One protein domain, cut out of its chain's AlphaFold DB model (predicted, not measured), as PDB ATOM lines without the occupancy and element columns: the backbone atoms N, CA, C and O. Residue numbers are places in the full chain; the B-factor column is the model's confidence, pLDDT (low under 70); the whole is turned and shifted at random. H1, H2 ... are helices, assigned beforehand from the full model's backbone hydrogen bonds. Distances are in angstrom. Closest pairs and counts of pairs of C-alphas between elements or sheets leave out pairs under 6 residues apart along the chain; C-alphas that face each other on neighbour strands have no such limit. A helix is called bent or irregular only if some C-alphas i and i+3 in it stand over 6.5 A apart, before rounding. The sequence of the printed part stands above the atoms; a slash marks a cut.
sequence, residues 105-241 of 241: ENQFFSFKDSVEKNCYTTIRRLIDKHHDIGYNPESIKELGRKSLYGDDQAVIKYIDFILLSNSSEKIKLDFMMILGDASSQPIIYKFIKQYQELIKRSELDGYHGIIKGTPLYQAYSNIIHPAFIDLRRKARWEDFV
ATOM      1  N   GLU A 105       7.741 -32.913  20.762       90.62
ATOM      2  CA  GLU A 105       7.909 -32.139  19.537       90.62
ATOM      3  C   GLU A 105       9.191 -32.539  18.793       90.62
ATOM      4  O   GLU A 105       9.144 -32.912  17.619       90.62
ATOM      5  N   ASN A 106      10.323 -32.600  19.496       90.62
ATOM      6  CA  ASN A 106      11.604 -33.037  18.939       90.62
ATOM      7  C   ASN A 106      11.562 -34.485  18.422       90.62
ATOM      8  O   ASN A 106      12.111 -34.791  17.358       90.62
ATOM      9  N   GLN A 107      10.878 -35.385  19.134       91.62
ATOM     10  CA  GLN A 107      10.652 -36.758  18.676       91.62
ATOM     11  C   GLN A 107       9.835 -36.797  17.384       91.62
ATOM     12  O   GLN A 107      10.181 -37.550  16.468       91.62
ATOM     13  N   PHE A 108       8.780 -35.984  17.284       93.94
ATOM     14  CA  PHE A 108       7.973 -35.899  16.074       93.94
ATOM     15  C   PHE A 108       8.785 -35.370  14.886       93.94
ATOM     16  O   PHE A 108       8.745 -35.979  13.817       93.94
ATOM     17  N   PHE A 109       9.553 -34.291  15.057       93.75
ATOM     18  CA  PHE A 109      10.384 -33.741  13.981       93.75
ATOM     19  C   PHE A 109      11.449 -34.728  13.502       93.75
ATOM     20  O   PHE A 109      11.577 -34.957  12.301       93.75
ATOM     21  N   SER A 110      12.140 -35.394  14.428       93.75
ATOM     22  CA  SER A 110      13.115 -36.438  14.090       93.75
ATOM     23  C   SER A 110      12.475 -37.595  13.310       93.75
ATOM     24  O   SER A 110      13.006 -38.048  12.291       93.75
ATOM     25  N   PHE A 111      11.288 -38.043  13.737       93.81
ATOM     26  CA  PHE A 111      10.516 -39.055  13.017       93.81
ATOM     27  C   PHE A 111      10.121 -38.582  11.612       93.81
ATOM     28  O   PHE A 111      10.370 -39.294  10.639       93.81
ATOM     29  N   LYS A 112       9.551 -37.376  11.495       95.56
ATOM     30  CA  LYS A 112       9.166 -36.761  10.220       95.56
ATOM     31  C   LYS A 112      10.347 -36.732   9.255       95.56
ATOM     32  O   LYS A 112      10.224 -37.236   8.143       95.56
ATOM     33  N   ASP A 113      11.479 -36.181   9.671       95.69
ATOM     34  CA  ASP A 113      12.639 -35.999   8.795       95.69
ATOM     35  C   ASP A 113      13.220 -37.343   8.339       95.69
ATOM     36  O   ASP A 113      13.597 -37.507   7.175       95.69
ATOM     37  N   SER A 114      13.212 -38.346   9.221       96.19
ATOM     38  CA  SER A 114      13.572 -39.723   8.872       96.19
ATOM     39  C   SER A 114      12.635 -40.309   7.809       96.19
ATOM     40  O   SER A 114      13.095 -40.859   6.801       96.19
ATOM     41  N   VAL A 115      11.316 -40.157   7.979       96.25
ATOM     42  CA  VAL A 115      10.328 -40.647   7.005       96.25
ATOM     43  C   VAL A 115      10.450 -39.914   5.672       96.25
ATOM     44  O   VAL A 115      10.460 -40.565   4.628       96.25
ATOM     45  N   GLU A 116      10.592 -38.592   5.671       96.00
ATOM     46  CA  GLU A 116      10.726 -37.797   4.445       96.00
ATOM     47  C   GLU A 116      11.997 -38.150   3.673       96.00
ATOM     48  O   GLU A 116      11.943 -38.376   2.461       96.00
ATOM     49  N   LYS A 117      13.131 -38.313   4.362       96.12
ATOM     50  CA  LYS A 117      14.381 -38.780   3.745       96.12
ATOM     51  C   LYS A 117      14.220 -40.161   3.104       96.12
ATOM     52  O   LYS A 117      14.692 -40.397   1.986       96.12
ATOM     53  N   ASN A 118      13.518 -41.072   3.777       96.12
ATOM     54  CA  ASN A 118      13.201 -42.393   3.235       96.12
ATOM     55  C   ASN A 118      12.249 -42.318   2.031       96.12
ATOM     56  O   ASN A 118      12.432 -43.061   1.063       96.12
ATOM     57  N   CYS A 119      11.281 -41.401   2.050       96.62
ATOM     58  CA  CYS A 119      10.373 -41.147   0.934       96.62
ATOM     59  C   CYS A 119      11.130 -40.641  -0.293       96.62
ATOM     60  O   CYS A 119      11.008 -41.232  -1.365       96.62
ATOM     61  N   TYR A 120      11.986 -39.629  -0.136       97.25
ATOM     62  CA  TYR A 120      12.844 -39.143  -1.218       97.25
ATOM     63  C   TYR A 120      13.741 -40.248  -1.777       97.25
ATOM     64  O   TYR A 120      13.863 -40.394  -2.990       97.25
ATOM     65  N   THR A 121      14.329 -41.075  -0.912       95.50
ATOM     66  CA  THR A 121      15.154 -42.219  -1.333       95.50
ATOM     67  C   THR A 121      14.336 -43.237  -2.133       95.50
ATOM     68  O   THR A 121      14.784 -43.740  -3.163       95.50
ATOM     69  N   THR A 122      13.110 -43.518  -1.694       94.94
ATOM     70  CA  THR A 122      12.189 -44.439  -2.371       94.94
ATOM     71  C   THR A 122      11.780 -43.904  -3.741       94.94
ATOM     72  O   THR A 122      11.865 -44.631  -4.729       94.94
ATOM     73  N   ILE A 123      11.414 -42.625  -3.832       96.50
ATOM     74  CA  ILE A 123      11.053 -41.998  -5.106       96.50
ATOM     75  C   ILE A 123      12.268 -41.930  -6.037       96.50
ATOM     76  O   ILE A 123      12.134 -42.233  -7.215       96.50
ATOM     77  N   ARG A 124      13.473 -41.622  -5.544       96.62
ATOM     78  CA  ARG A 124      14.690 -41.641  -6.376       96.62
ATOM     79  C   ARG A 124      14.938 -42.999  -7.019       96.62
ATOM     80  O   ARG A 124      15.289 -43.044  -8.189       96.62
ATOM     81  N   ARG A 125      14.698 -44.101  -6.303       95.00
ATOM     82  CA  ARG A 125      14.791 -45.459  -6.874       95.00
ATOM     83  C   ARG A 125      13.752 -45.718  -7.961       95.00
ATOM     84  O   ARG A 125      14.032 -46.429  -8.920       95.00
ATOM     85  N   LEU A 126      12.551 -45.166  -7.805       95.81
ATOM     86  CA  LEU A 126      11.536 -45.204  -8.855       95.81
ATOM     87  C   LEU A 126      11.988 -44.402 -10.078       95.81
ATOM     88  O   LEU A 126      11.914 -44.904 -11.194       95.81
ATOM     89  N   ILE A 127      12.486 -43.186  -9.861       97.06
ATOM     90  CA  ILE A 127      13.000 -42.303 -10.911       97.06
ATOM     91  C   ILE A 127      14.155 -42.969 -11.656       97.06
ATOM     92  O   ILE A 127      14.153 -42.960 -12.881       97.06
ATOM     93  N   ASP A 128      15.094 -43.590 -10.947       96.19
ATOM     94  CA  ASP A 128      16.224 -44.315 -11.532       96.19
ATOM     95  C   ASP A 128      15.756 -45.341 -12.572       96.19
ATOM     96  O   ASP A 128      16.155 -45.291 -13.733       96.19
ATOM     97  N   LYS A 129      14.778 -46.171 -12.197       94.88
ATOM     98  CA  LYS A 129      14.186 -47.194 -13.070       94.88
ATOM     99  C   LYS A 129      13.286 -46.628 -14.171       94.88
ATOM    100  O   LYS A 129      13.144 -47.253 -15.217       94.88
ATOM    101  N   HIS A 130      12.635 -45.492 -13.928       96.25
ATOM    102  CA  HIS A 130      11.637 -44.938 -14.841       96.25
ATOM    103  C   HIS A 130      12.235 -43.985 -15.875       96.25
ATOM    104  O   HIS A 130      11.806 -43.991 -17.023       96.25
ATOM    105  N   HIS A 131      13.183 -43.128 -15.492       95.62
ATOM    106  CA  HIS A 131      13.519 -41.930 -16.264       95.62
ATOM    107  C   HIS A 131      14.122 -42.217 -17.632       95.62
ATOM    108  O   HIS A 131      13.755 -41.526 -18.580       95.62
ATOM    109  N   ASP A 132      14.958 -43.246 -17.753       92.56
ATOM    110  CA  ASP A 132      15.654 -43.567 -19.000       92.56
ATOM    111  C   ASP A 132      14.910 -44.581 -19.887       92.56
ATOM    112  O   ASP A 132      15.457 -45.117 -20.849       92.56
ATOM    113  N   ILE A 133      13.624 -44.833 -19.612       93.62
ATOM    114  CA  ILE A 133      12.781 -45.607 -20.527       93.62
ATOM    115  C   ILE A 133      12.773 -44.913 -21.899       93.62
ATOM    116  O   ILE A 133      12.527 -43.711 -22.011       93.62
ATOM    117  N   GLY A 134      13.044 -45.675 -22.964       92.31
ATOM    118  CA  GLY A 134      13.423 -45.126 -24.273       92.31
ATOM    119  C   GLY A 134      12.418 -44.162 -24.912       92.31
ATOM    120  O   GLY A 134      12.823 -43.279 -25.662       92.31
ATOM    121  N   TYR A 135      11.128 -44.293 -24.594       92.31
ATOM    122  CA  TYR A 135      10.066 -43.432 -25.123       92.31
ATOM    123  C   TYR A 135       9.746 -42.218 -24.228       92.31
ATOM    124  O   TYR A 135       8.822 -41.461 -24.534       92.31
ATOM    125  N   ASN A 136      10.478 -42.013 -23.129       93.94
ATOM    126  CA  ASN A 136      10.302 -40.835 -22.290       93.94
ATOM    127  C   ASN A 136      10.830 -39.568 -22.983       93.94
ATOM    128  O   ASN A 136      11.912 -39.601 -23.576       93.94
ATOM    129  N   PRO A 137      10.117 -38.432 -22.865       93.81
ATOM    130  CA  PRO A 137      10.589 -37.146 -23.357       93.81
ATOM    131  C   PRO A 137      11.852 -36.689 -22.617       93.81
ATOM    132  O   PRO A 137      12.048 -37.002 -21.439       93.81
ATOM    133  N   GLU A 138      12.672 -35.876 -23.286       94.62
ATOM    134  CA  GLU A 138      13.944 -35.393 -22.730       94.62
ATOM    135  C   GLU A 138      13.757 -34.611 -21.421       94.62
ATOM    136  O   GLU A 138      14.572 -34.727 -20.511       94.62
ATOM    137  N   SER A 139      12.631 -33.907 -21.254       93.06
ATOM    138  CA  SER A 139      12.293 -33.215 -20.003       93.06
ATOM    139  C   SER A 139      12.199 -34.159 -18.797       93.06
ATOM    140  O   SER A 139      12.663 -33.813 -17.710       93.06
ATOM    141  N   ILE A 140      11.644 -35.365 -18.973       94.56
ATOM    142  CA  ILE A 140      11.601 -36.394 -17.924       94.56
ATOM    143  C   ILE A 140      13.012 -36.910 -17.652       94.56
ATOM    144  O   ILE A 140      13.395 -37.051 -16.492       94.56
ATOM    145  N   LYS A 141      13.810 -37.148 -18.695       95.81
ATOM    146  CA  LYS A 141      15.192 -37.621 -18.543       95.81
ATOM    147  C   LYS A 141      16.055 -36.614 -17.786       95.81
ATOM    148  O   LYS A 141      16.761 -36.992 -16.853       95.81
ATOM    149  N   GLU A 142      15.950 -35.330 -18.118       96.38
ATOM    150  CA  GLU A 142      16.651 -34.243 -17.428       96.38
ATOM    151  C   GLU A 142      16.260 -34.125 -15.955       96.38
ATOM    152  O   GLU A 142      17.139 -34.043 -15.093       96.38
ATOM    153  N   LEU A 143      14.957 -34.127 -15.652       96.88
ATOM    154  CA  LEU A 143      14.472 -34.112 -14.270       96.88
ATOM    155  C   LEU A 143      14.947 -35.353 -13.509       96.88
ATOM    156  O   LEU A 143      15.357 -35.242 -12.354       96.88
ATOM    157  N   GLY A 144      14.952 -36.512 -14.171       96.69
ATOM    158  CA  GLY A 144      15.448 -37.764 -13.616       96.69
ATOM    159  C   GLY A 144      16.911 -37.661 -13.207       96.69
ATOM    160  O   GLY A 144      17.232 -37.865 -12.038       96.69
ATOM    161  N   ARG A 145      17.781 -37.224 -14.127       97.50
ATOM    162  CA  ARG A 145      19.211 -37.007 -13.854       97.50
ATOM    163  C   ARG A 145      19.424 -36.052 -12.676       97.50
ATOM    164  O   ARG A 145      20.151 -36.393 -11.751       97.50
ATOM    165  N   LYS A 146      18.750 -34.895 -12.655       97.44
ATOM    166  CA  LYS A 146      18.852 -33.922 -11.545       97.44
ATOM    167  C   LYS A 146      18.457 -34.533 -10.198       97.44
ATOM    168  O   LYS A 146      19.183 -34.385  -9.219       97.44
ATOM    169  N   SER A 147      17.349 -35.273 -10.166       96.50
ATOM    170  CA  SER A 147      16.887 -35.989  -8.972       96.50
ATOM    171  C   SER A 147      17.937 -36.980  -8.450       96.50
ATOM    172  O   SER A 147      18.188 -37.034  -7.241       96.50
ATOM    173  N   LEU A 148      18.576 -37.740  -9.348       95.69
ATOM    174  CA  LEU A 148      19.610 -38.722  -8.997       95.69
ATOM    175  C   LEU A 148      20.900 -38.072  -8.475       95.69
ATOM    176  O   LEU A 148      21.562 -38.656  -7.622       95.69
ATOM    177  N   TYR A 149      21.206 -36.840  -8.890       95.38
ATOM    178  CA  TYR A 149      22.294 -36.031  -8.320       95.38
ATOM    179  C   TYR A 149      21.949 -35.364  -6.974       95.38
ATOM    180  O   TYR A 149      22.744 -34.581  -6.459       95.38
ATOM    181  N   GLY A 150      20.796 -35.680  -6.377       92.25
ATOM    182  CA  GLY A 150      20.431 -35.215  -5.037       92.25
ATOM    183  C   GLY A 150      19.528 -33.981  -5.000       92.25
ATOM    184  O   GLY A 150      19.260 -33.473  -3.917       92.25
ATOM    185  N   ASP A 151      18.994 -33.522  -6.135       95.75
ATOM    186  CA  ASP A 151      18.035 -32.410  -6.158       95.75
ATOM    187  C   ASP A 151      16.632 -32.886  -5.727       95.75
ATOM    188  O   ASP A 151      15.897 -33.496  -6.505       95.75
ATOM    189  N   ASP A 152      16.257 -32.624  -4.470       94.94
ATOM    190  CA  ASP A 152      14.929 -32.954  -3.925       94.94
ATOM    191  C   ASP A 152      13.794 -32.207  -4.652       94.94
ATOM    192  O   ASP A 152      12.701 -32.746  -4.817       94.94
ATOM    193  N   GLN A 153      14.032 -30.992  -5.154       95.62
ATOM    194  CA  GLN A 153      13.019 -30.250  -5.914       95.62
ATOM    195  C   GLN A 153      12.774 -30.891  -7.280       95.62
ATOM    196  O   GLN A 153      11.637 -30.924  -7.757       95.62
ATOM    197  N   ALA A 154      13.818 -31.438  -7.907       96.69
ATOM    198  CA  ALA A 154      13.673 -32.205  -9.138       96.69
ATOM    199  C   ALA A 154      12.830 -33.470  -8.927       96.69
ATOM    200  O   ALA A 154      12.056 -33.810  -9.818       96.69
ATOM    201  N   VAL A 155      12.906 -34.120  -7.758       96.75
ATOM    202  CA  VAL A 155      12.056 -35.277  -7.413       96.75
ATOM    203  C   VAL A 155      10.572 -34.904  -7.467       96.75
ATOM    204  O   VAL A 155       9.781 -35.595  -8.107       96.75
ATOM    205  N   ILE A 156      10.194 -33.795  -6.827       96.56
ATOM    206  CA  ILE A 156       8.797 -33.337  -6.788       96.56
ATOM    207  C   ILE A 156       8.327 -32.934  -8.188       96.56
ATOM    208  O   ILE A 156       7.304 -33.424  -8.667       96.56
ATOM    209  N   LYS A 157       9.132 -32.136  -8.899       96.06
ATOM    210  CA  LYS A 157       8.842 -31.726 -10.281       96.06
ATOM    211  C   LYS A 157       8.714 -32.909 -11.233       96.06
ATOM    212  O   LYS A 157       7.932 -32.839 -12.171       96.06
ATOM    213  N   TYR A 158       9.471 -33.980 -11.017       96.62
ATOM    214  CA  TYR A 158       9.385 -35.198 -11.816       96.62
ATOM    215  C   TYR A 158       8.015 -35.869 -11.672       96.62
ATOM    216  O   TYR A 158       7.386 -36.204 -12.677       96.62
ATOM    217  N   ILE A 159       7.531 -36.019 -10.433       96.12
ATOM    218  CA  ILE A 159       6.195 -36.563 -10.145       96.12
ATOM    219  C   ILE A 159       5.120 -35.679 -10.778       96.12
ATOM    220  O   ILE A 159       4.249 -36.179 -11.492       96.12
ATOM    221  N   ASP A 160       5.208 -34.369 -10.553       94.50
ATOM    222  CA  ASP A 160       4.243 -33.408 -11.082       94.50
ATOM    223  C   ASP A 160       4.230 -33.417 -12.607       94.50
ATOM    224  O   ASP A 160       3.163 -33.418 -13.220       94.50
ATOM    225  N   PHE A 161       5.401 -33.499 -13.241       94.69
ATOM    226  CA  PHE A 161       5.494 -33.600 -14.687       94.69
ATOM    227  C   PHE A 161       4.797 -34.866 -15.181       94.69
ATOM    228  O   PHE A 161       3.950 -34.776 -16.061       94.69
ATOM    229  N   ILE A 162       5.072 -36.039 -14.615       95.12
ATOM    230  CA  ILE A 162       4.430 -37.281 -15.072       95.12
ATOM    231  C   ILE A 162       2.914 -37.227 -14.886       95.12
ATOM    232  O   ILE A 162       2.166 -37.563 -15.806       95.12
ATOM    233  N   LEU A 163       2.443 -36.816 -13.712       92.88
ATOM    234  CA  LEU A 163       1.030 -36.934 -13.365       92.88
ATOM    235  C   LEU A 163       0.186 -35.797 -13.936       92.88
ATOM    236  O   LEU A 163      -0.881 -36.061 -14.501       92.88
ATOM    237  N   LEU A 164       0.656 -34.556 -13.821       89.00
ATOM    238  CA  LEU A 164      -0.130 -33.357 -14.111       89.00
ATOM    239  C   LEU A 164       0.081 -32.815 -15.528       89.00
ATOM    240  O   LEU A 164      -0.782 -32.098 -16.028       89.00
ATOM    241  N   SER A 165       1.185 -33.154 -16.201       85.69
ATOM    242  CA  SER A 165       1.367 -32.759 -17.602       85.69
ATOM    243  C   SER A 165       0.577 -33.655 -18.564       85.69
ATOM    244  O   SER A 165       0.031 -34.707 -18.200       85.69
ATOM    245  N   ASN A 166       0.586 -33.270 -19.845       82.00
ATOM    246  CA  ASN A 166       0.048 -34.060 -20.951       82.00
ATOM    247  C   ASN A 166       0.963 -35.245 -21.339       82.00
ATOM    248  O   ASN A 166       1.178 -35.534 -22.515       82.00
ATOM    249  N   SER A 167       1.560 -35.905 -20.342       87.44
ATOM    250  CA  SER A 167       2.318 -37.140 -20.532       87.44
ATOM    251  C   SER A 167       1.384 -38.257 -20.992       87.44
ATOM    252  O   SER A 167       0.241 -38.344 -20.540       87.44
ATOM    253  N   SER A 168       1.872 -39.126 -21.881       92.00
ATOM    254  CA  SER A 168       1.070 -40.247 -22.377       92.00
ATOM    255  C   SER A 168       0.638 -41.173 -21.237       92.00
ATOM    256  O   SER A 168       1.364 -41.349 -20.257       92.00
ATOM    257  N   GLU A 169      -0.527 -41.808 -21.382       92.19
ATOM    258  CA  GLU A 169      -1.032 -42.759 -20.385       92.19
ATOM    259  C   GLU A 169      -0.033 -43.890 -20.111       92.19
ATOM    260  O   GLU A 169       0.125 -44.299 -18.966       92.19
ATOM    261  N   LYS A 170       0.712 -44.322 -21.138       93.50
ATOM    262  CA  LYS A 170       1.772 -45.326 -21.014       93.50
ATOM    263  C   LYS A 170       2.862 -44.902 -20.025       93.50
ATOM    264  O   LYS A 170       3.196 -45.677 -19.142       93.50
ATOM    265  N   ILE A 171       3.363 -43.666 -20.131       94.50
ATOM    266  CA  ILE A 171       4.373 -43.125 -19.200       94.50
ATOM    267  C   ILE A 171       3.819 -43.121 -17.770       94.50
ATOM    268  O   ILE A 171       4.492 -43.547 -16.835       94.50
ATOM    269  N   LYS A 172       2.572 -42.667 -17.584       94.75
ATOM    270  CA  LYS A 172       1.957 -42.623 -16.249       94.75
ATOM    271  C   LYS A 172       1.759 -44.028 -15.671       94.75
ATOM    272  O   LYS A 172       1.971 -44.226 -14.477       94.75
ATOM    273  N   LEU A 173       1.358 -44.989 -16.502       94.00
ATOM    274  CA  LEU A 173       1.132 -46.369 -16.089       94.00
ATOM    275  C   LEU A 173       2.442 -47.060 -15.705       94.00
ATOM    276  O   LEU A 173       2.513 -47.632 -14.620       94.00
ATOM    277  N   ASP A 174       3.484 -46.944 -16.530       93.94
ATOM    278  CA  ASP A 174       4.800 -47.519 -16.232       93.94
ATOM    279  C   ASP A 174       5.359 -46.923 -14.931       93.94
ATOM    280  O   ASP A 174       5.796 -47.666 -14.050       93.94
ATOM    281  N   PHE A 175       5.235 -45.607 -14.727       95.12
ATOM    282  CA  PHE A 175       5.577 -44.962 -13.456       95.12
ATOM    283  C   PHE A 175       4.822 -45.562 -12.256       95.12
ATOM    284  O   PHE A 175       5.405 -45.763 -11.190       95.12
ATOM    285  N   MET A 176       3.533 -45.876 -12.414       93.00
ATOM    286  CA  MET A 176       2.719 -46.469 -11.348       93.00
ATOM    287  C   MET A 176       2.963 -47.963 -11.120       93.00
ATOM    288  O   MET A 176       2.582 -48.474 -10.064       93.00
ATOM    289  N   MET A 177       3.576 -48.657 -12.079       92.44
ATOM    290  CA  MET A 177       3.755 -50.110 -12.067       92.44
ATOM    291  C   MET A 177       5.180 -50.566 -11.771       92.44
ATOM    292  O   MET A 177       5.367 -51.741 -11.455       92.44
ATOM    293  N   ILE A 178       6.185 -49.688 -11.855       91.88
ATOM    294  CA  ILE A 178       7.577 -50.074 -11.592       91.88
ATOM    295  C   ILE A 178       7.707 -50.718 -10.211       91.88
ATOM    296  O   ILE A 178       7.440 -50.109  -9.169       91.88
ATOM    297  N   LEU A 179       8.150 -51.972 -10.234       86.19
ATOM    298  CA  LEU A 179       8.286 -52.815  -9.060       86.19
ATOM    299  C   LEU A 179       9.605 -52.558  -8.332       86.19
ATOM    300  O   LEU A 179      10.645 -52.265  -8.934       86.19
ATOM    301  N   GLY A 180       9.552 -52.697  -7.009       75.69
ATOM    302  CA  GLY A 180      10.743 -52.779  -6.171       75.69
ATOM    303  C   GLY A 180      11.407 -54.154  -6.250       75.69
ATOM    304  O   GLY A 180      10.778 -55.145  -6.603       75.69
ATOM    305  N   ASP A 181      12.675 -54.221  -5.848       67.25
ATOM    306  CA  ASP A 181      13.533 -55.398  -6.068       67.25
ATOM    307  C   ASP A 181      13.185 -56.633  -5.206       67.25
ATOM    308  O   ASP A 181      13.797 -57.679  -5.380       67.25
ATOM    309  N   ALA A 182      12.231 -56.537  -4.267       64.81
ATOM    310  CA  ALA A 182      11.962 -57.621  -3.309       64.81
ATOM    311  C   ALA A 182      10.496 -57.802  -2.870       64.81
ATOM    312  O   ALA A 182      10.132 -58.888  -2.433       64.81
ATOM    313  N   SER A 183       9.641 -56.776  -2.949       65.88
ATOM    314  CA  SER A 183       8.288 -56.835  -2.364       65.88
ATOM    315  C   SER A 183       7.176 -57.170  -3.357       65.88
ATOM    316  O   SER A 183       6.028 -57.283  -2.943       65.88
ATOM    317  N   SER A 184       7.475 -57.267  -4.658       76.88
ATOM    318  CA  SER A 184       6.475 -57.316  -5.748       76.88
ATOM    319  C   SER A 184       5.448 -56.171  -5.729       76.88
ATOM    320  O   SER A 184       4.497 -56.180  -6.500       76.88
ATOM    321  N   GLN A 185       5.647 -55.166  -4.870       83.38
ATOM    322  CA  GLN A 185       4.814 -53.976  -4.774       83.38
ATOM    323  C   GLN A 185       5.420 -52.862  -5.633       83.38
ATOM    324  O   GLN A 185       6.653 -52.714  -5.660       83.38
ATOM    325  N   PRO A 186       4.585 -52.030  -6.274       90.38
ATOM    326  CA  PRO A 186       5.059 -50.829  -6.941       90.38
ATOM    327  C   PRO A 186       5.819 -49.911  -5.978       90.38
ATOM    328  O   PRO A 186       5.388 -49.671  -4.847       90.38
ATOM    329  N   ILE A 187       6.950 -49.354  -6.414       92.81
ATOM    330  CA  ILE A 187       7.793 -48.495  -5.560       92.81
ATOM    331  C   ILE A 187       7.013 -47.263  -5.087       92.81
ATOM    332  O   ILE A 187       7.103 -46.864  -3.925       92.81
ATOM    333  N   ILE A 188       6.196 -46.692  -5.969       93.56
ATOM    334  CA  ILE A 188       5.345 -45.546  -5.651       93.56
ATOM    335  C   ILE A 188       4.295 -45.876  -4.576       93.56
ATOM    336  O   ILE A 188       3.983 -45.029  -3.742       93.56
ATOM    337  N   TYR A 189       3.809 -47.120  -4.522       90.50
ATOM    338  CA  TYR A 189       2.880 -47.569  -3.485       90.50
ATOM    339  C   TYR A 189       3.557 -47.610  -2.112       90.50
ATOM    340  O   TYR A 189       2.984 -47.173  -1.114       90.50
ATOM    341  N   LYS A 190       4.822 -48.051  -2.060       90.69
ATOM    342  CA  LYS A 190       5.629 -48.012  -0.832       90.69
ATOM    343  C   LYS A 190       5.789 -46.584  -0.303       90.69
ATOM    344  O   LYS A 190       5.639 -46.375   0.898       90.69
ATOM    345  N   PHE A 191       6.046 -45.616  -1.185       94.31
ATOM    346  CA  PHE A 191       6.079 -44.198  -0.812       94.31
ATOM    347  C   PHE A 191       4.754 -43.756  -0.172       94.31
ATOM    348  O   PHE A 191       4.761 -43.200   0.922       94.31
ATOM    349  N   ILE A 192       3.617 -44.063  -0.806       94.44
ATOM    350  CA  ILE A 192       2.288 -43.700  -0.290       94.44
ATOM    351  C   ILE A 192       2.066 -44.272   1.106       94.44
ATOM    352  O   ILE A 192       1.625 -43.540   1.984       94.44
ATOM    353  N   LYS A 193       2.387 -45.551   1.336       92.06
ATOM    354  CA  LYS A 193       2.198 -46.186   2.650       92.06
ATOM    355  C   LYS A 193       3.054 -45.543   3.736       92.06
ATOM    356  O   LYS A 193       2.534 -45.236   4.806       92.06
ATOM    357  N   GLN A 194       4.329 -45.286   3.447       93.44
ATOM    358  CA  GLN A 194       5.224 -44.589   4.376       93.44
ATOM    359  C   GLN A 194       4.705 -43.185   4.704       93.44
ATOM    360  O   GLN A 194       4.685 -42.772   5.862       93.44
ATOM    361  N   TYR A 195       4.235 -42.459   3.692       95.94
ATOM    362  CA  TYR A 195       3.753 -41.098   3.877       95.94
ATOM    363  C   TYR A 195       2.375 -41.039   4.564       95.94
ATOM    364  O   TYR A 195       2.120 -40.145   5.367       95.94
ATOM    365  N   GLN A 196       1.503 -42.025   4.332       95.19
ATOM    366  CA  GLN A 196       0.239 -42.197   5.061       95.19
ATOM    367  C   GLN A 196       0.459 -42.415   6.554       95.19
ATOM    368  O   GLN A 196      -0.281 -41.863   7.367       95.19
ATOM    369  N   GLU A 197       1.473 -43.197   6.925       94.62
ATOM    370  CA  GLU A 197       1.837 -43.402   8.326       94.62
ATOM    371  C   GLU A 197       2.277 -42.089   8.986       94.62
ATOM    372  O   GLU A 197       1.810 -41.768  10.083       94.62
ATOM    373  N   LEU A 198       3.082 -41.280   8.288       96.00
ATOM    374  CA  LEU A 198       3.462 -39.942   8.745       96.00
ATOM    375  C   LEU A 198       2.247 -39.023   8.910       96.00
ATOM    376  O   LEU A 198       2.120 -38.366   9.943       96.00
ATOM    377  N   ILE A 199       1.332 -39.003   7.937       96.06
ATOM    378  CA  ILE A 199       0.098 -38.210   8.017       96.06
ATOM    379  C   ILE A 199      -0.724 -38.637   9.236       96.06
ATOM    380  O   ILE A 199      -1.039 -37.792  10.075       96.06
ATOM    381  N   LYS A 200      -0.989 -39.938   9.396       95.31
ATOM    382  CA  LYS A 200      -1.747 -40.476  10.532       95.31
ATOM    383  C   LYS A 200      -1.100 -40.103  11.864       95.31
ATOM    384  O   LYS A 200      -1.786 -39.687  12.794       95.31
ATOM    385  N   ARG A 201       0.226 -40.223  11.968       93.19
ATOM    386  CA  ARG A 201       0.956 -39.844  13.182       93.19
ATOM    387  C   ARG A 201       0.863 -38.342  13.453       93.19
ATOM    388  O   ARG A 201       0.635 -37.951  14.592       93.19
ATOM    389  N   SER A 202       0.981 -37.514  12.416       94.44
ATOM    390  CA  SER A 202       0.872 -36.056  12.535       94.44
ATOM    391  C   SER A 202      -0.513 -35.591  12.987       94.44
ATOM    392  O   SER A 202      -0.612 -34.616  13.725       94.44
ATOM    393  N   GLU A 203      -1.578 -36.289  12.587       93.56
ATOM    394  CA  GLU A 203      -2.943 -36.012  13.040       93.56
ATOM    395  C   GLU A 203      -3.114 -36.360  14.519       93.56
ATOM    396  O   GLU A 203      -3.648 -35.556  15.279       93.56
ATOM    397  N   LEU A 204      -2.595 -37.519  14.944       91.19
ATOM    398  CA  LEU A 204      -2.637 -37.957  16.343       91.19
ATOM    399  C   LEU A 204      -1.851 -37.031  17.278       91.19
ATOM    400  O   LEU A 204      -2.268 -36.807  18.413       91.19
ATOM    401  N   ASP A 205      -0.720 -36.500  16.813       88.69
ATOM    402  CA  ASP A 205       0.140 -35.633  17.617       88.69
ATOM    403  C   ASP A 205      -0.185 -34.133  17.490       88.69
ATOM    404  O   ASP A 205       0.387 -33.337  18.230       88.69
ATOM    405  N   GLY A 206      -1.121 -33.738  16.617       90.50
ATOM    406  CA  GLY A 206      -1.531 -32.338  16.432       90.50
ATOM    407  C   GLY A 206      -0.627 -31.509  15.508       90.50
ATOM    408  O   GLY A 206      -0.796 -30.297  15.405       90.50
ATOM    409  N   TYR A 207       0.293 -32.146  14.782       92.19
ATOM    410  CA  TYR A 207       1.271 -31.506  13.888       92.19
ATOM    411  C   TYR A 207       0.894 -31.560  12.401       92.19
ATOM    412  O   TYR A 207       1.708 -31.269  11.525       92.19
ATOM    413  N   HIS A 208      -0.345 -31.925  12.074       92.56
ATOM    414  CA  HIS A 208      -0.791 -32.113  10.692       92.56
ATOM    415  C   HIS A 208      -0.574 -30.886   9.784       92.56
ATOM    416  O   HIS A 208      -0.248 -31.032   8.604       92.56
ATOM    417  N   GLY A 209      -0.699 -29.670  10.330       90.44
ATOM    418  CA  GLY A 209      -0.449 -28.429   9.587       90.44
ATOM    419  C   GLY A 209       0.984 -28.312   9.058       90.44
ATOM    420  O   GLY A 209       1.187 -27.811   7.955       90.44
ATOM    421  N   ILE A 210       1.960 -28.850   9.796       90.06
ATOM    422  CA  ILE A 210       3.375 -28.856   9.404       90.06
ATOM    423  C   ILE A 210       3.582 -29.762   8.188       90.06
ATOM    424  O   ILE A 210       4.286 -29.388   7.256       90.06
ATOM    425  N   ILE A 211       2.926 -30.926   8.164       94.25
ATOM    426  CA  ILE A 211       3.041 -31.885   7.059       94.25
ATOM    427  C   ILE A 211       2.406 -31.338   5.779       94.25
ATOM    428  O   ILE A 211       3.015 -31.435   4.713       94.25
ATOM    429  N   LYS A 212       1.228 -30.704   5.872       91.50
ATOM    430  CA  LYS A 212       0.513 -30.145   4.706       91.50
ATOM    431  C   LYS A 212       1.322 -29.131   3.902       91.50
ATOM    432  O   LYS A 212       1.116 -29.018   2.699       91.50
ATOM    433  N   GLY A 213       2.215 -28.393   4.560       88.44
ATOM    434  CA  GLY A 213       3.057 -27.386   3.914       88.44
ATOM    435  C   GLY A 213       4.253 -27.954   3.149       88.44
ATOM    436  O   GLY A 213       5.000 -27.186   2.547       88.44
ATOM    437  N   THR A 214       4.481 -29.270   3.182       92.81
ATOM    438  CA  THR A 214       5.694 -29.860   2.608       92.81
ATOM    439  C   THR A 214       5.527 -30.221   1.126       92.81
ATOM    440  O   THR A 214       4.447 -30.638   0.696       92.81
ATOM    441  N   PRO A 215       6.607 -30.159   0.324       94.19
ATOM    442  CA  PRO A 215       6.573 -30.602  -1.071       94.19
ATOM    443  C   PRO A 215       6.180 -32.079  -1.238       94.19
ATOM    444  O   PRO A 215       5.492 -32.439  -2.193       94.19
ATOM    445  N   LEU A 216       6.562 -32.944  -0.291       95.81
ATOM    446  CA  LEU A 216       6.184 -34.359  -0.318       95.81
ATOM    447  C   LEU A 216       4.686 -34.569  -0.085       95.81
ATOM    448  O   LEU A 216       4.117 -35.484  -0.679       95.81
ATOM    449  N   TYR A 217       4.028 -33.713   0.703       95.81
ATOM    450  CA  TYR A 217       2.576 -33.763   0.858       95.81
ATOM    451  C   TYR A 217       1.862 -33.421  -0.447       95.81
ATOM    452  O   TYR A 217       0.867 -34.067  -0.792       95.81
ATOM    453  N   GLN A 218       2.388 -32.459  -1.208       93.19
ATOM    454  CA  GLN A 218       1.870 -32.150  -2.539       93.19
ATOM    455  C   GLN A 218       2.027 -33.347  -3.482       93.19
ATOM    456  O   GLN A 218       1.052 -33.766  -4.103       93.19
ATOM    457  N   ALA A 219       3.223 -33.940  -3.543       94.81
ATOM    458  CA  ALA A 219       3.476 -35.125  -4.358       94.81
ATOM    459  C   ALA A 219       2.544 -36.285  -3.975       94.81
ATOM    460  O   ALA A 219       1.885 -36.863  -4.839       94.81
ATOM    461  N   TYR A 220       2.423 -36.573  -2.675       96.25
ATOM    462  CA  TYR A 220       1.478 -37.547  -2.132       96.25
ATOM    463  C   TYR A 220       0.054 -37.278  -2.624       96.25
ATOM    464  O   TYR A 220      -0.565 -38.159  -3.224       96.25
ATOM    465  N   SER A 221      -0.432 -36.051  -2.435       94.62
ATOM    466  CA  SER A 221      -1.787 -35.636  -2.806       94.62
ATOM    467  C   SER A 221      -2.043 -35.773  -4.307       94.62
ATOM    468  O   SER A 221      -3.106 -36.248  -4.704       94.62
ATOM    469  N   ASN A 222      -1.056 -35.437  -5.142       93.44
ATOM    470  CA  ASN A 222      -1.132 -35.601  -6.593       93.44
ATOM    471  C   ASN A 222      -1.261 -37.078  -6.982       93.44
ATOM    472  O   ASN A 222      -2.101 -37.427  -7.808       93.44
ATOM    473  N   ILE A 223      -0.485 -37.964  -6.355       93.44
ATOM    474  CA  ILE A 223      -0.501 -39.401  -6.658       93.44
ATOM    475  C   ILE A 223      -1.825 -40.059  -6.240       93.44
ATOM    476  O   ILE A 223      -2.379 -40.878  -6.984       93.44
ATOM    477  N   ILE A 224      -2.354 -39.712  -5.063       93.44
ATOM    478  CA  ILE A 224      -3.618 -40.273  -4.558       93.44
ATOM    479  C   ILE A 224      -4.861 -39.561  -5.104       93.44
ATOM    480  O   ILE A 224      -5.981 -39.979  -4.808       93.44
ATOM    481  N   HIS A 225      -4.691 -38.526  -5.930       94.06
ATOM    482  CA  HIS A 225      -5.797 -37.725  -6.440       94.06
ATOM    483  C   HIS A 225      -6.871 -38.605  -7.119       94.06
ATOM    484  O   HIS A 225      -6.520 -39.546  -7.849       94.06
ATOM    485  N   PRO A 226      -8.180 -38.341  -6.922       92.62
ATOM    486  CA  PRO A 226      -9.256 -39.170  -7.474       92.62
ATOM    487  C   PRO A 226      -9.199 -39.349  -8.995       92.62
ATOM    488  O   PRO A 226      -9.526 -40.421  -9.492       92.62
ATOM    489  N   ALA A 227      -8.699 -38.347  -9.724       90.62
ATOM    490  CA  ALA A 227      -8.548 -38.399 -11.183       90.62
ATOM    491  C   ALA A 227      -7.662 -39.557 -11.688       90.62
ATOM    492  O   ALA A 227      -7.784 -39.954 -12.841       90.62
ATOM    493  N   PHE A 228      -6.787 -40.114 -10.844       91.12
ATOM    494  CA  PHE A 228      -5.913 -41.230 -11.219       91.12
ATOM    495  C   PHE A 228      -6.422 -42.595 -10.738       91.12
ATOM    496  O   PHE A 228      -5.664 -43.562 -10.754       91.12
ATOM    497  N   ILE A 229      -7.682 -42.708 -10.301       90.94
ATOM    498  CA  ILE A 229      -8.230 -43.974  -9.790       90.94
ATOM    499  C   ILE A 229      -8.164 -45.105 -10.822       90.94
ATOM    500  O   ILE A 229      -7.712 -46.199 -10.493       90.94
ATOM    501  N   ASP A 230      -8.509 -44.825 -12.079       91.88
ATOM    502  CA  ASP A 230      -8.472 -45.830 -13.145       91.88
ATOM    503  C   ASP A 230      -7.039 -46.251 -13.476       91.88
ATOM    504  O   ASP A 230      -6.775 -47.423 -13.739       91.88
ATOM    505  N   LEU A 231      -6.089 -45.318 -13.391       91.19
ATOM    506  CA  LEU A 231      -4.676 -45.614 -13.593       91.19
ATOM    507  C   LEU A 231      -4.128 -46.504 -12.467       91.19
ATOM    508  O   LEU A 231      -3.442 -47.486 -12.742       91.19
ATOM    509  N   ARG A 232      -4.499 -46.229 -11.210       90.69
ATOM    510  CA  ARG A 232      -4.145 -47.071 -10.055       90.69
ATOM    511  C   ARG A 232      -4.755 -48.472 -10.144       90.69
ATOM    512  O   ARG A 232      -4.087 -49.444  -9.793       90.69
ATOM    513  N   ARG A 233      -5.984 -48.595 -10.658       89.81
ATOM    514  CA  ARG A 233      -6.623 -49.890 -10.958       89.81
ATOM    515  C   ARG A 233      -5.868 -50.666 -12.027       89.81
ATOM    516  O   ARG A 233      -5.565 -51.837 -11.828       89.81
ATOM    517  N   LYS A 234      -5.503 -50.011 -13.133       90.50
ATOM    518  CA  LYS A 234      -4.675 -50.619 -14.191       90.50
ATOM    519  C   LYS A 234      -3.309 -51.055 -13.661       90.50
ATOM    520  O   LYS A 234      -2.828 -52.120 -14.033       90.50
ATOM    521  N   ALA A 235      -2.735 -50.283 -12.740       86.62
ATOM    522  CA  ALA A 235      -1.505 -50.622 -12.033       86.62
ATOM    523  C   ALA A 235      -1.685 -51.680 -10.923       86.62
ATOM    524  O   ALA A 235      -0.716 -52.011 -10.243       86.62
ATOM    525  N   ARG A 236      -2.904 -52.212 -10.742       83.88
ATOM    526  CA  ARG A 236      -3.268 -53.248  -9.762       83.88
ATOM    527  C   ARG A 236      -2.946 -52.890  -8.315       83.88
ATOM    528  O   ARG A 236      -2.579 -53.743  -7.518       83.88
ATOM    529  N   TRP A 237      -3.081 -51.619  -7.945       84.62
ATOM    530  CA  TRP A 237      -2.804 -51.215  -6.564       84.62
ATOM    531  C   TRP A 237      -3.797 -51.793  -5.555       84.62
ATOM    532  O   TRP A 237      -3.432 -51.980  -4.399       84.62
ATOM    533  N   GLU A 238      -5.023 -52.085  -5.993       78.12
ATOM    534  CA  GLU A 238      -6.063 -52.717  -5.171       78.12
ATOM    535  C   GLU A 238      -5.641 -54.114  -4.678       78.12
ATOM    536  O   GLU A 238      -6.032 -54.502  -3.583       78.12
ATOM    537  N   ASP A 239      -4.756 -54.813  -5.401       74.00
ATOM    538  CA  ASP A 239      -4.232 -56.133  -5.013       74.00
ATOM    539  C   ASP A 239      -3.273 -56.068  -3.802       74.00
ATOM    540  O   ASP A 239      -2.885 -57.100  -3.254       74.00
ATOM    541  N   PHE A 240      -2.866 -54.863  -3.383       68.00
ATOM    542  CA  PHE A 240      -1.918 -54.638  -2.286       68.00
ATOM    543  C   PHE A 240      -2.530 -53.901  -1.082       68.00
ATOM    544  O   PHE A 240      -1.777 -53.520  -0.174       68.00
ATOM    545  N   VAL A 241      -3.841 -53.622  -1.103       57.59
ATOM    546  CA  VAL A 241      -4.582 -52.905  -0.044       57.59
ATOM    547  C   VAL A 241      -4.878 -53.808   1.142       57.59
ATOM    548  O   VAL A 241      -5.348 -54.944   0.928       57.59
TER     549      VAL A 241
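AT A GLANCE: This is residues 105 to 241 of the 241 residues of an uncharacterized protein of Pectobacterium carotovorum (UniProt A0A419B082). Two long helices, H1 and H5, lie side by side along the longest axis, and most of the seven shorter helices gather toward one end of the pair. There H2 folds back on H1, H3 on H2, H7 packs on H3, H4 on H5 and H8 on H4, while H6 packs near the far end of H5. The 137 printed residues include nine named helices, H1 to H9 in chain order, and no named strand: all helix. The whole is compact, with a radius of gyration of the C-alphas of 14.8 A and spans of 46 by 33 by 29 A.

HOW THE PARTS SIT: H1, residues 105 to 131, touches H5, residues 187 to 205, at a shallow tilt of 15 degrees, opposite ways; their closest C-alphas, Cys 119 and Phe 191, are 5.5 A apart. H2, residues 138 to 148, forms a hairpin with H1, touching its residues 124 to 131 alone, closest C-alphas Lys 141 and His 131, 5.2 A. H2 and H3, residues 152 to 164, form another, closest C-alphas Ser 147 and Ala 154, 5.0 A. H7, residues 215 to 224, touches H3, closest C-alphas Ala 219 and Ile 156, 6.1 A. H4, residues 169 to 177, touches residues 187 to 189 of H5 alone, closest C-alphas Met 176 and Ile 188, 6.3 A. H8, residues 226 to 234, is about perpendicular to H4 at 74 degrees and touches it, closest C-alphas Leu 231 and Leu 173, 6.4 A. H6, residues 208 to 212, touches residues 199 to 202 of H5 alone, closest C-alphas His 208 and Ser 202, 4.7 A. H9, residues 237 to 240, touches no helix. Every O i to N i+4 pair is within hydrogen-bond range in H1 to H7, 3 of 5 in irregular H8, where C-alphas 227 and 230 are 7.7 A apart; H9 is too short for one.

IN THESE COORDINATES: H1 begins at C-alpha 105 (7.909, -32.139, 19.537) and is 37.5 A long; H5 is 27.6 A, H3 18.2 A. H9 ends at C-alpha 240 (-1.918, -54.638, -2.286).

THE WHOLE: The farthest C-alphas, Glu 105 and Tyr 135, are 46.1 A apart. The printed part has no cut and no long link. Residues 181 to 183 and 240 to 241 have pLDDT under 70.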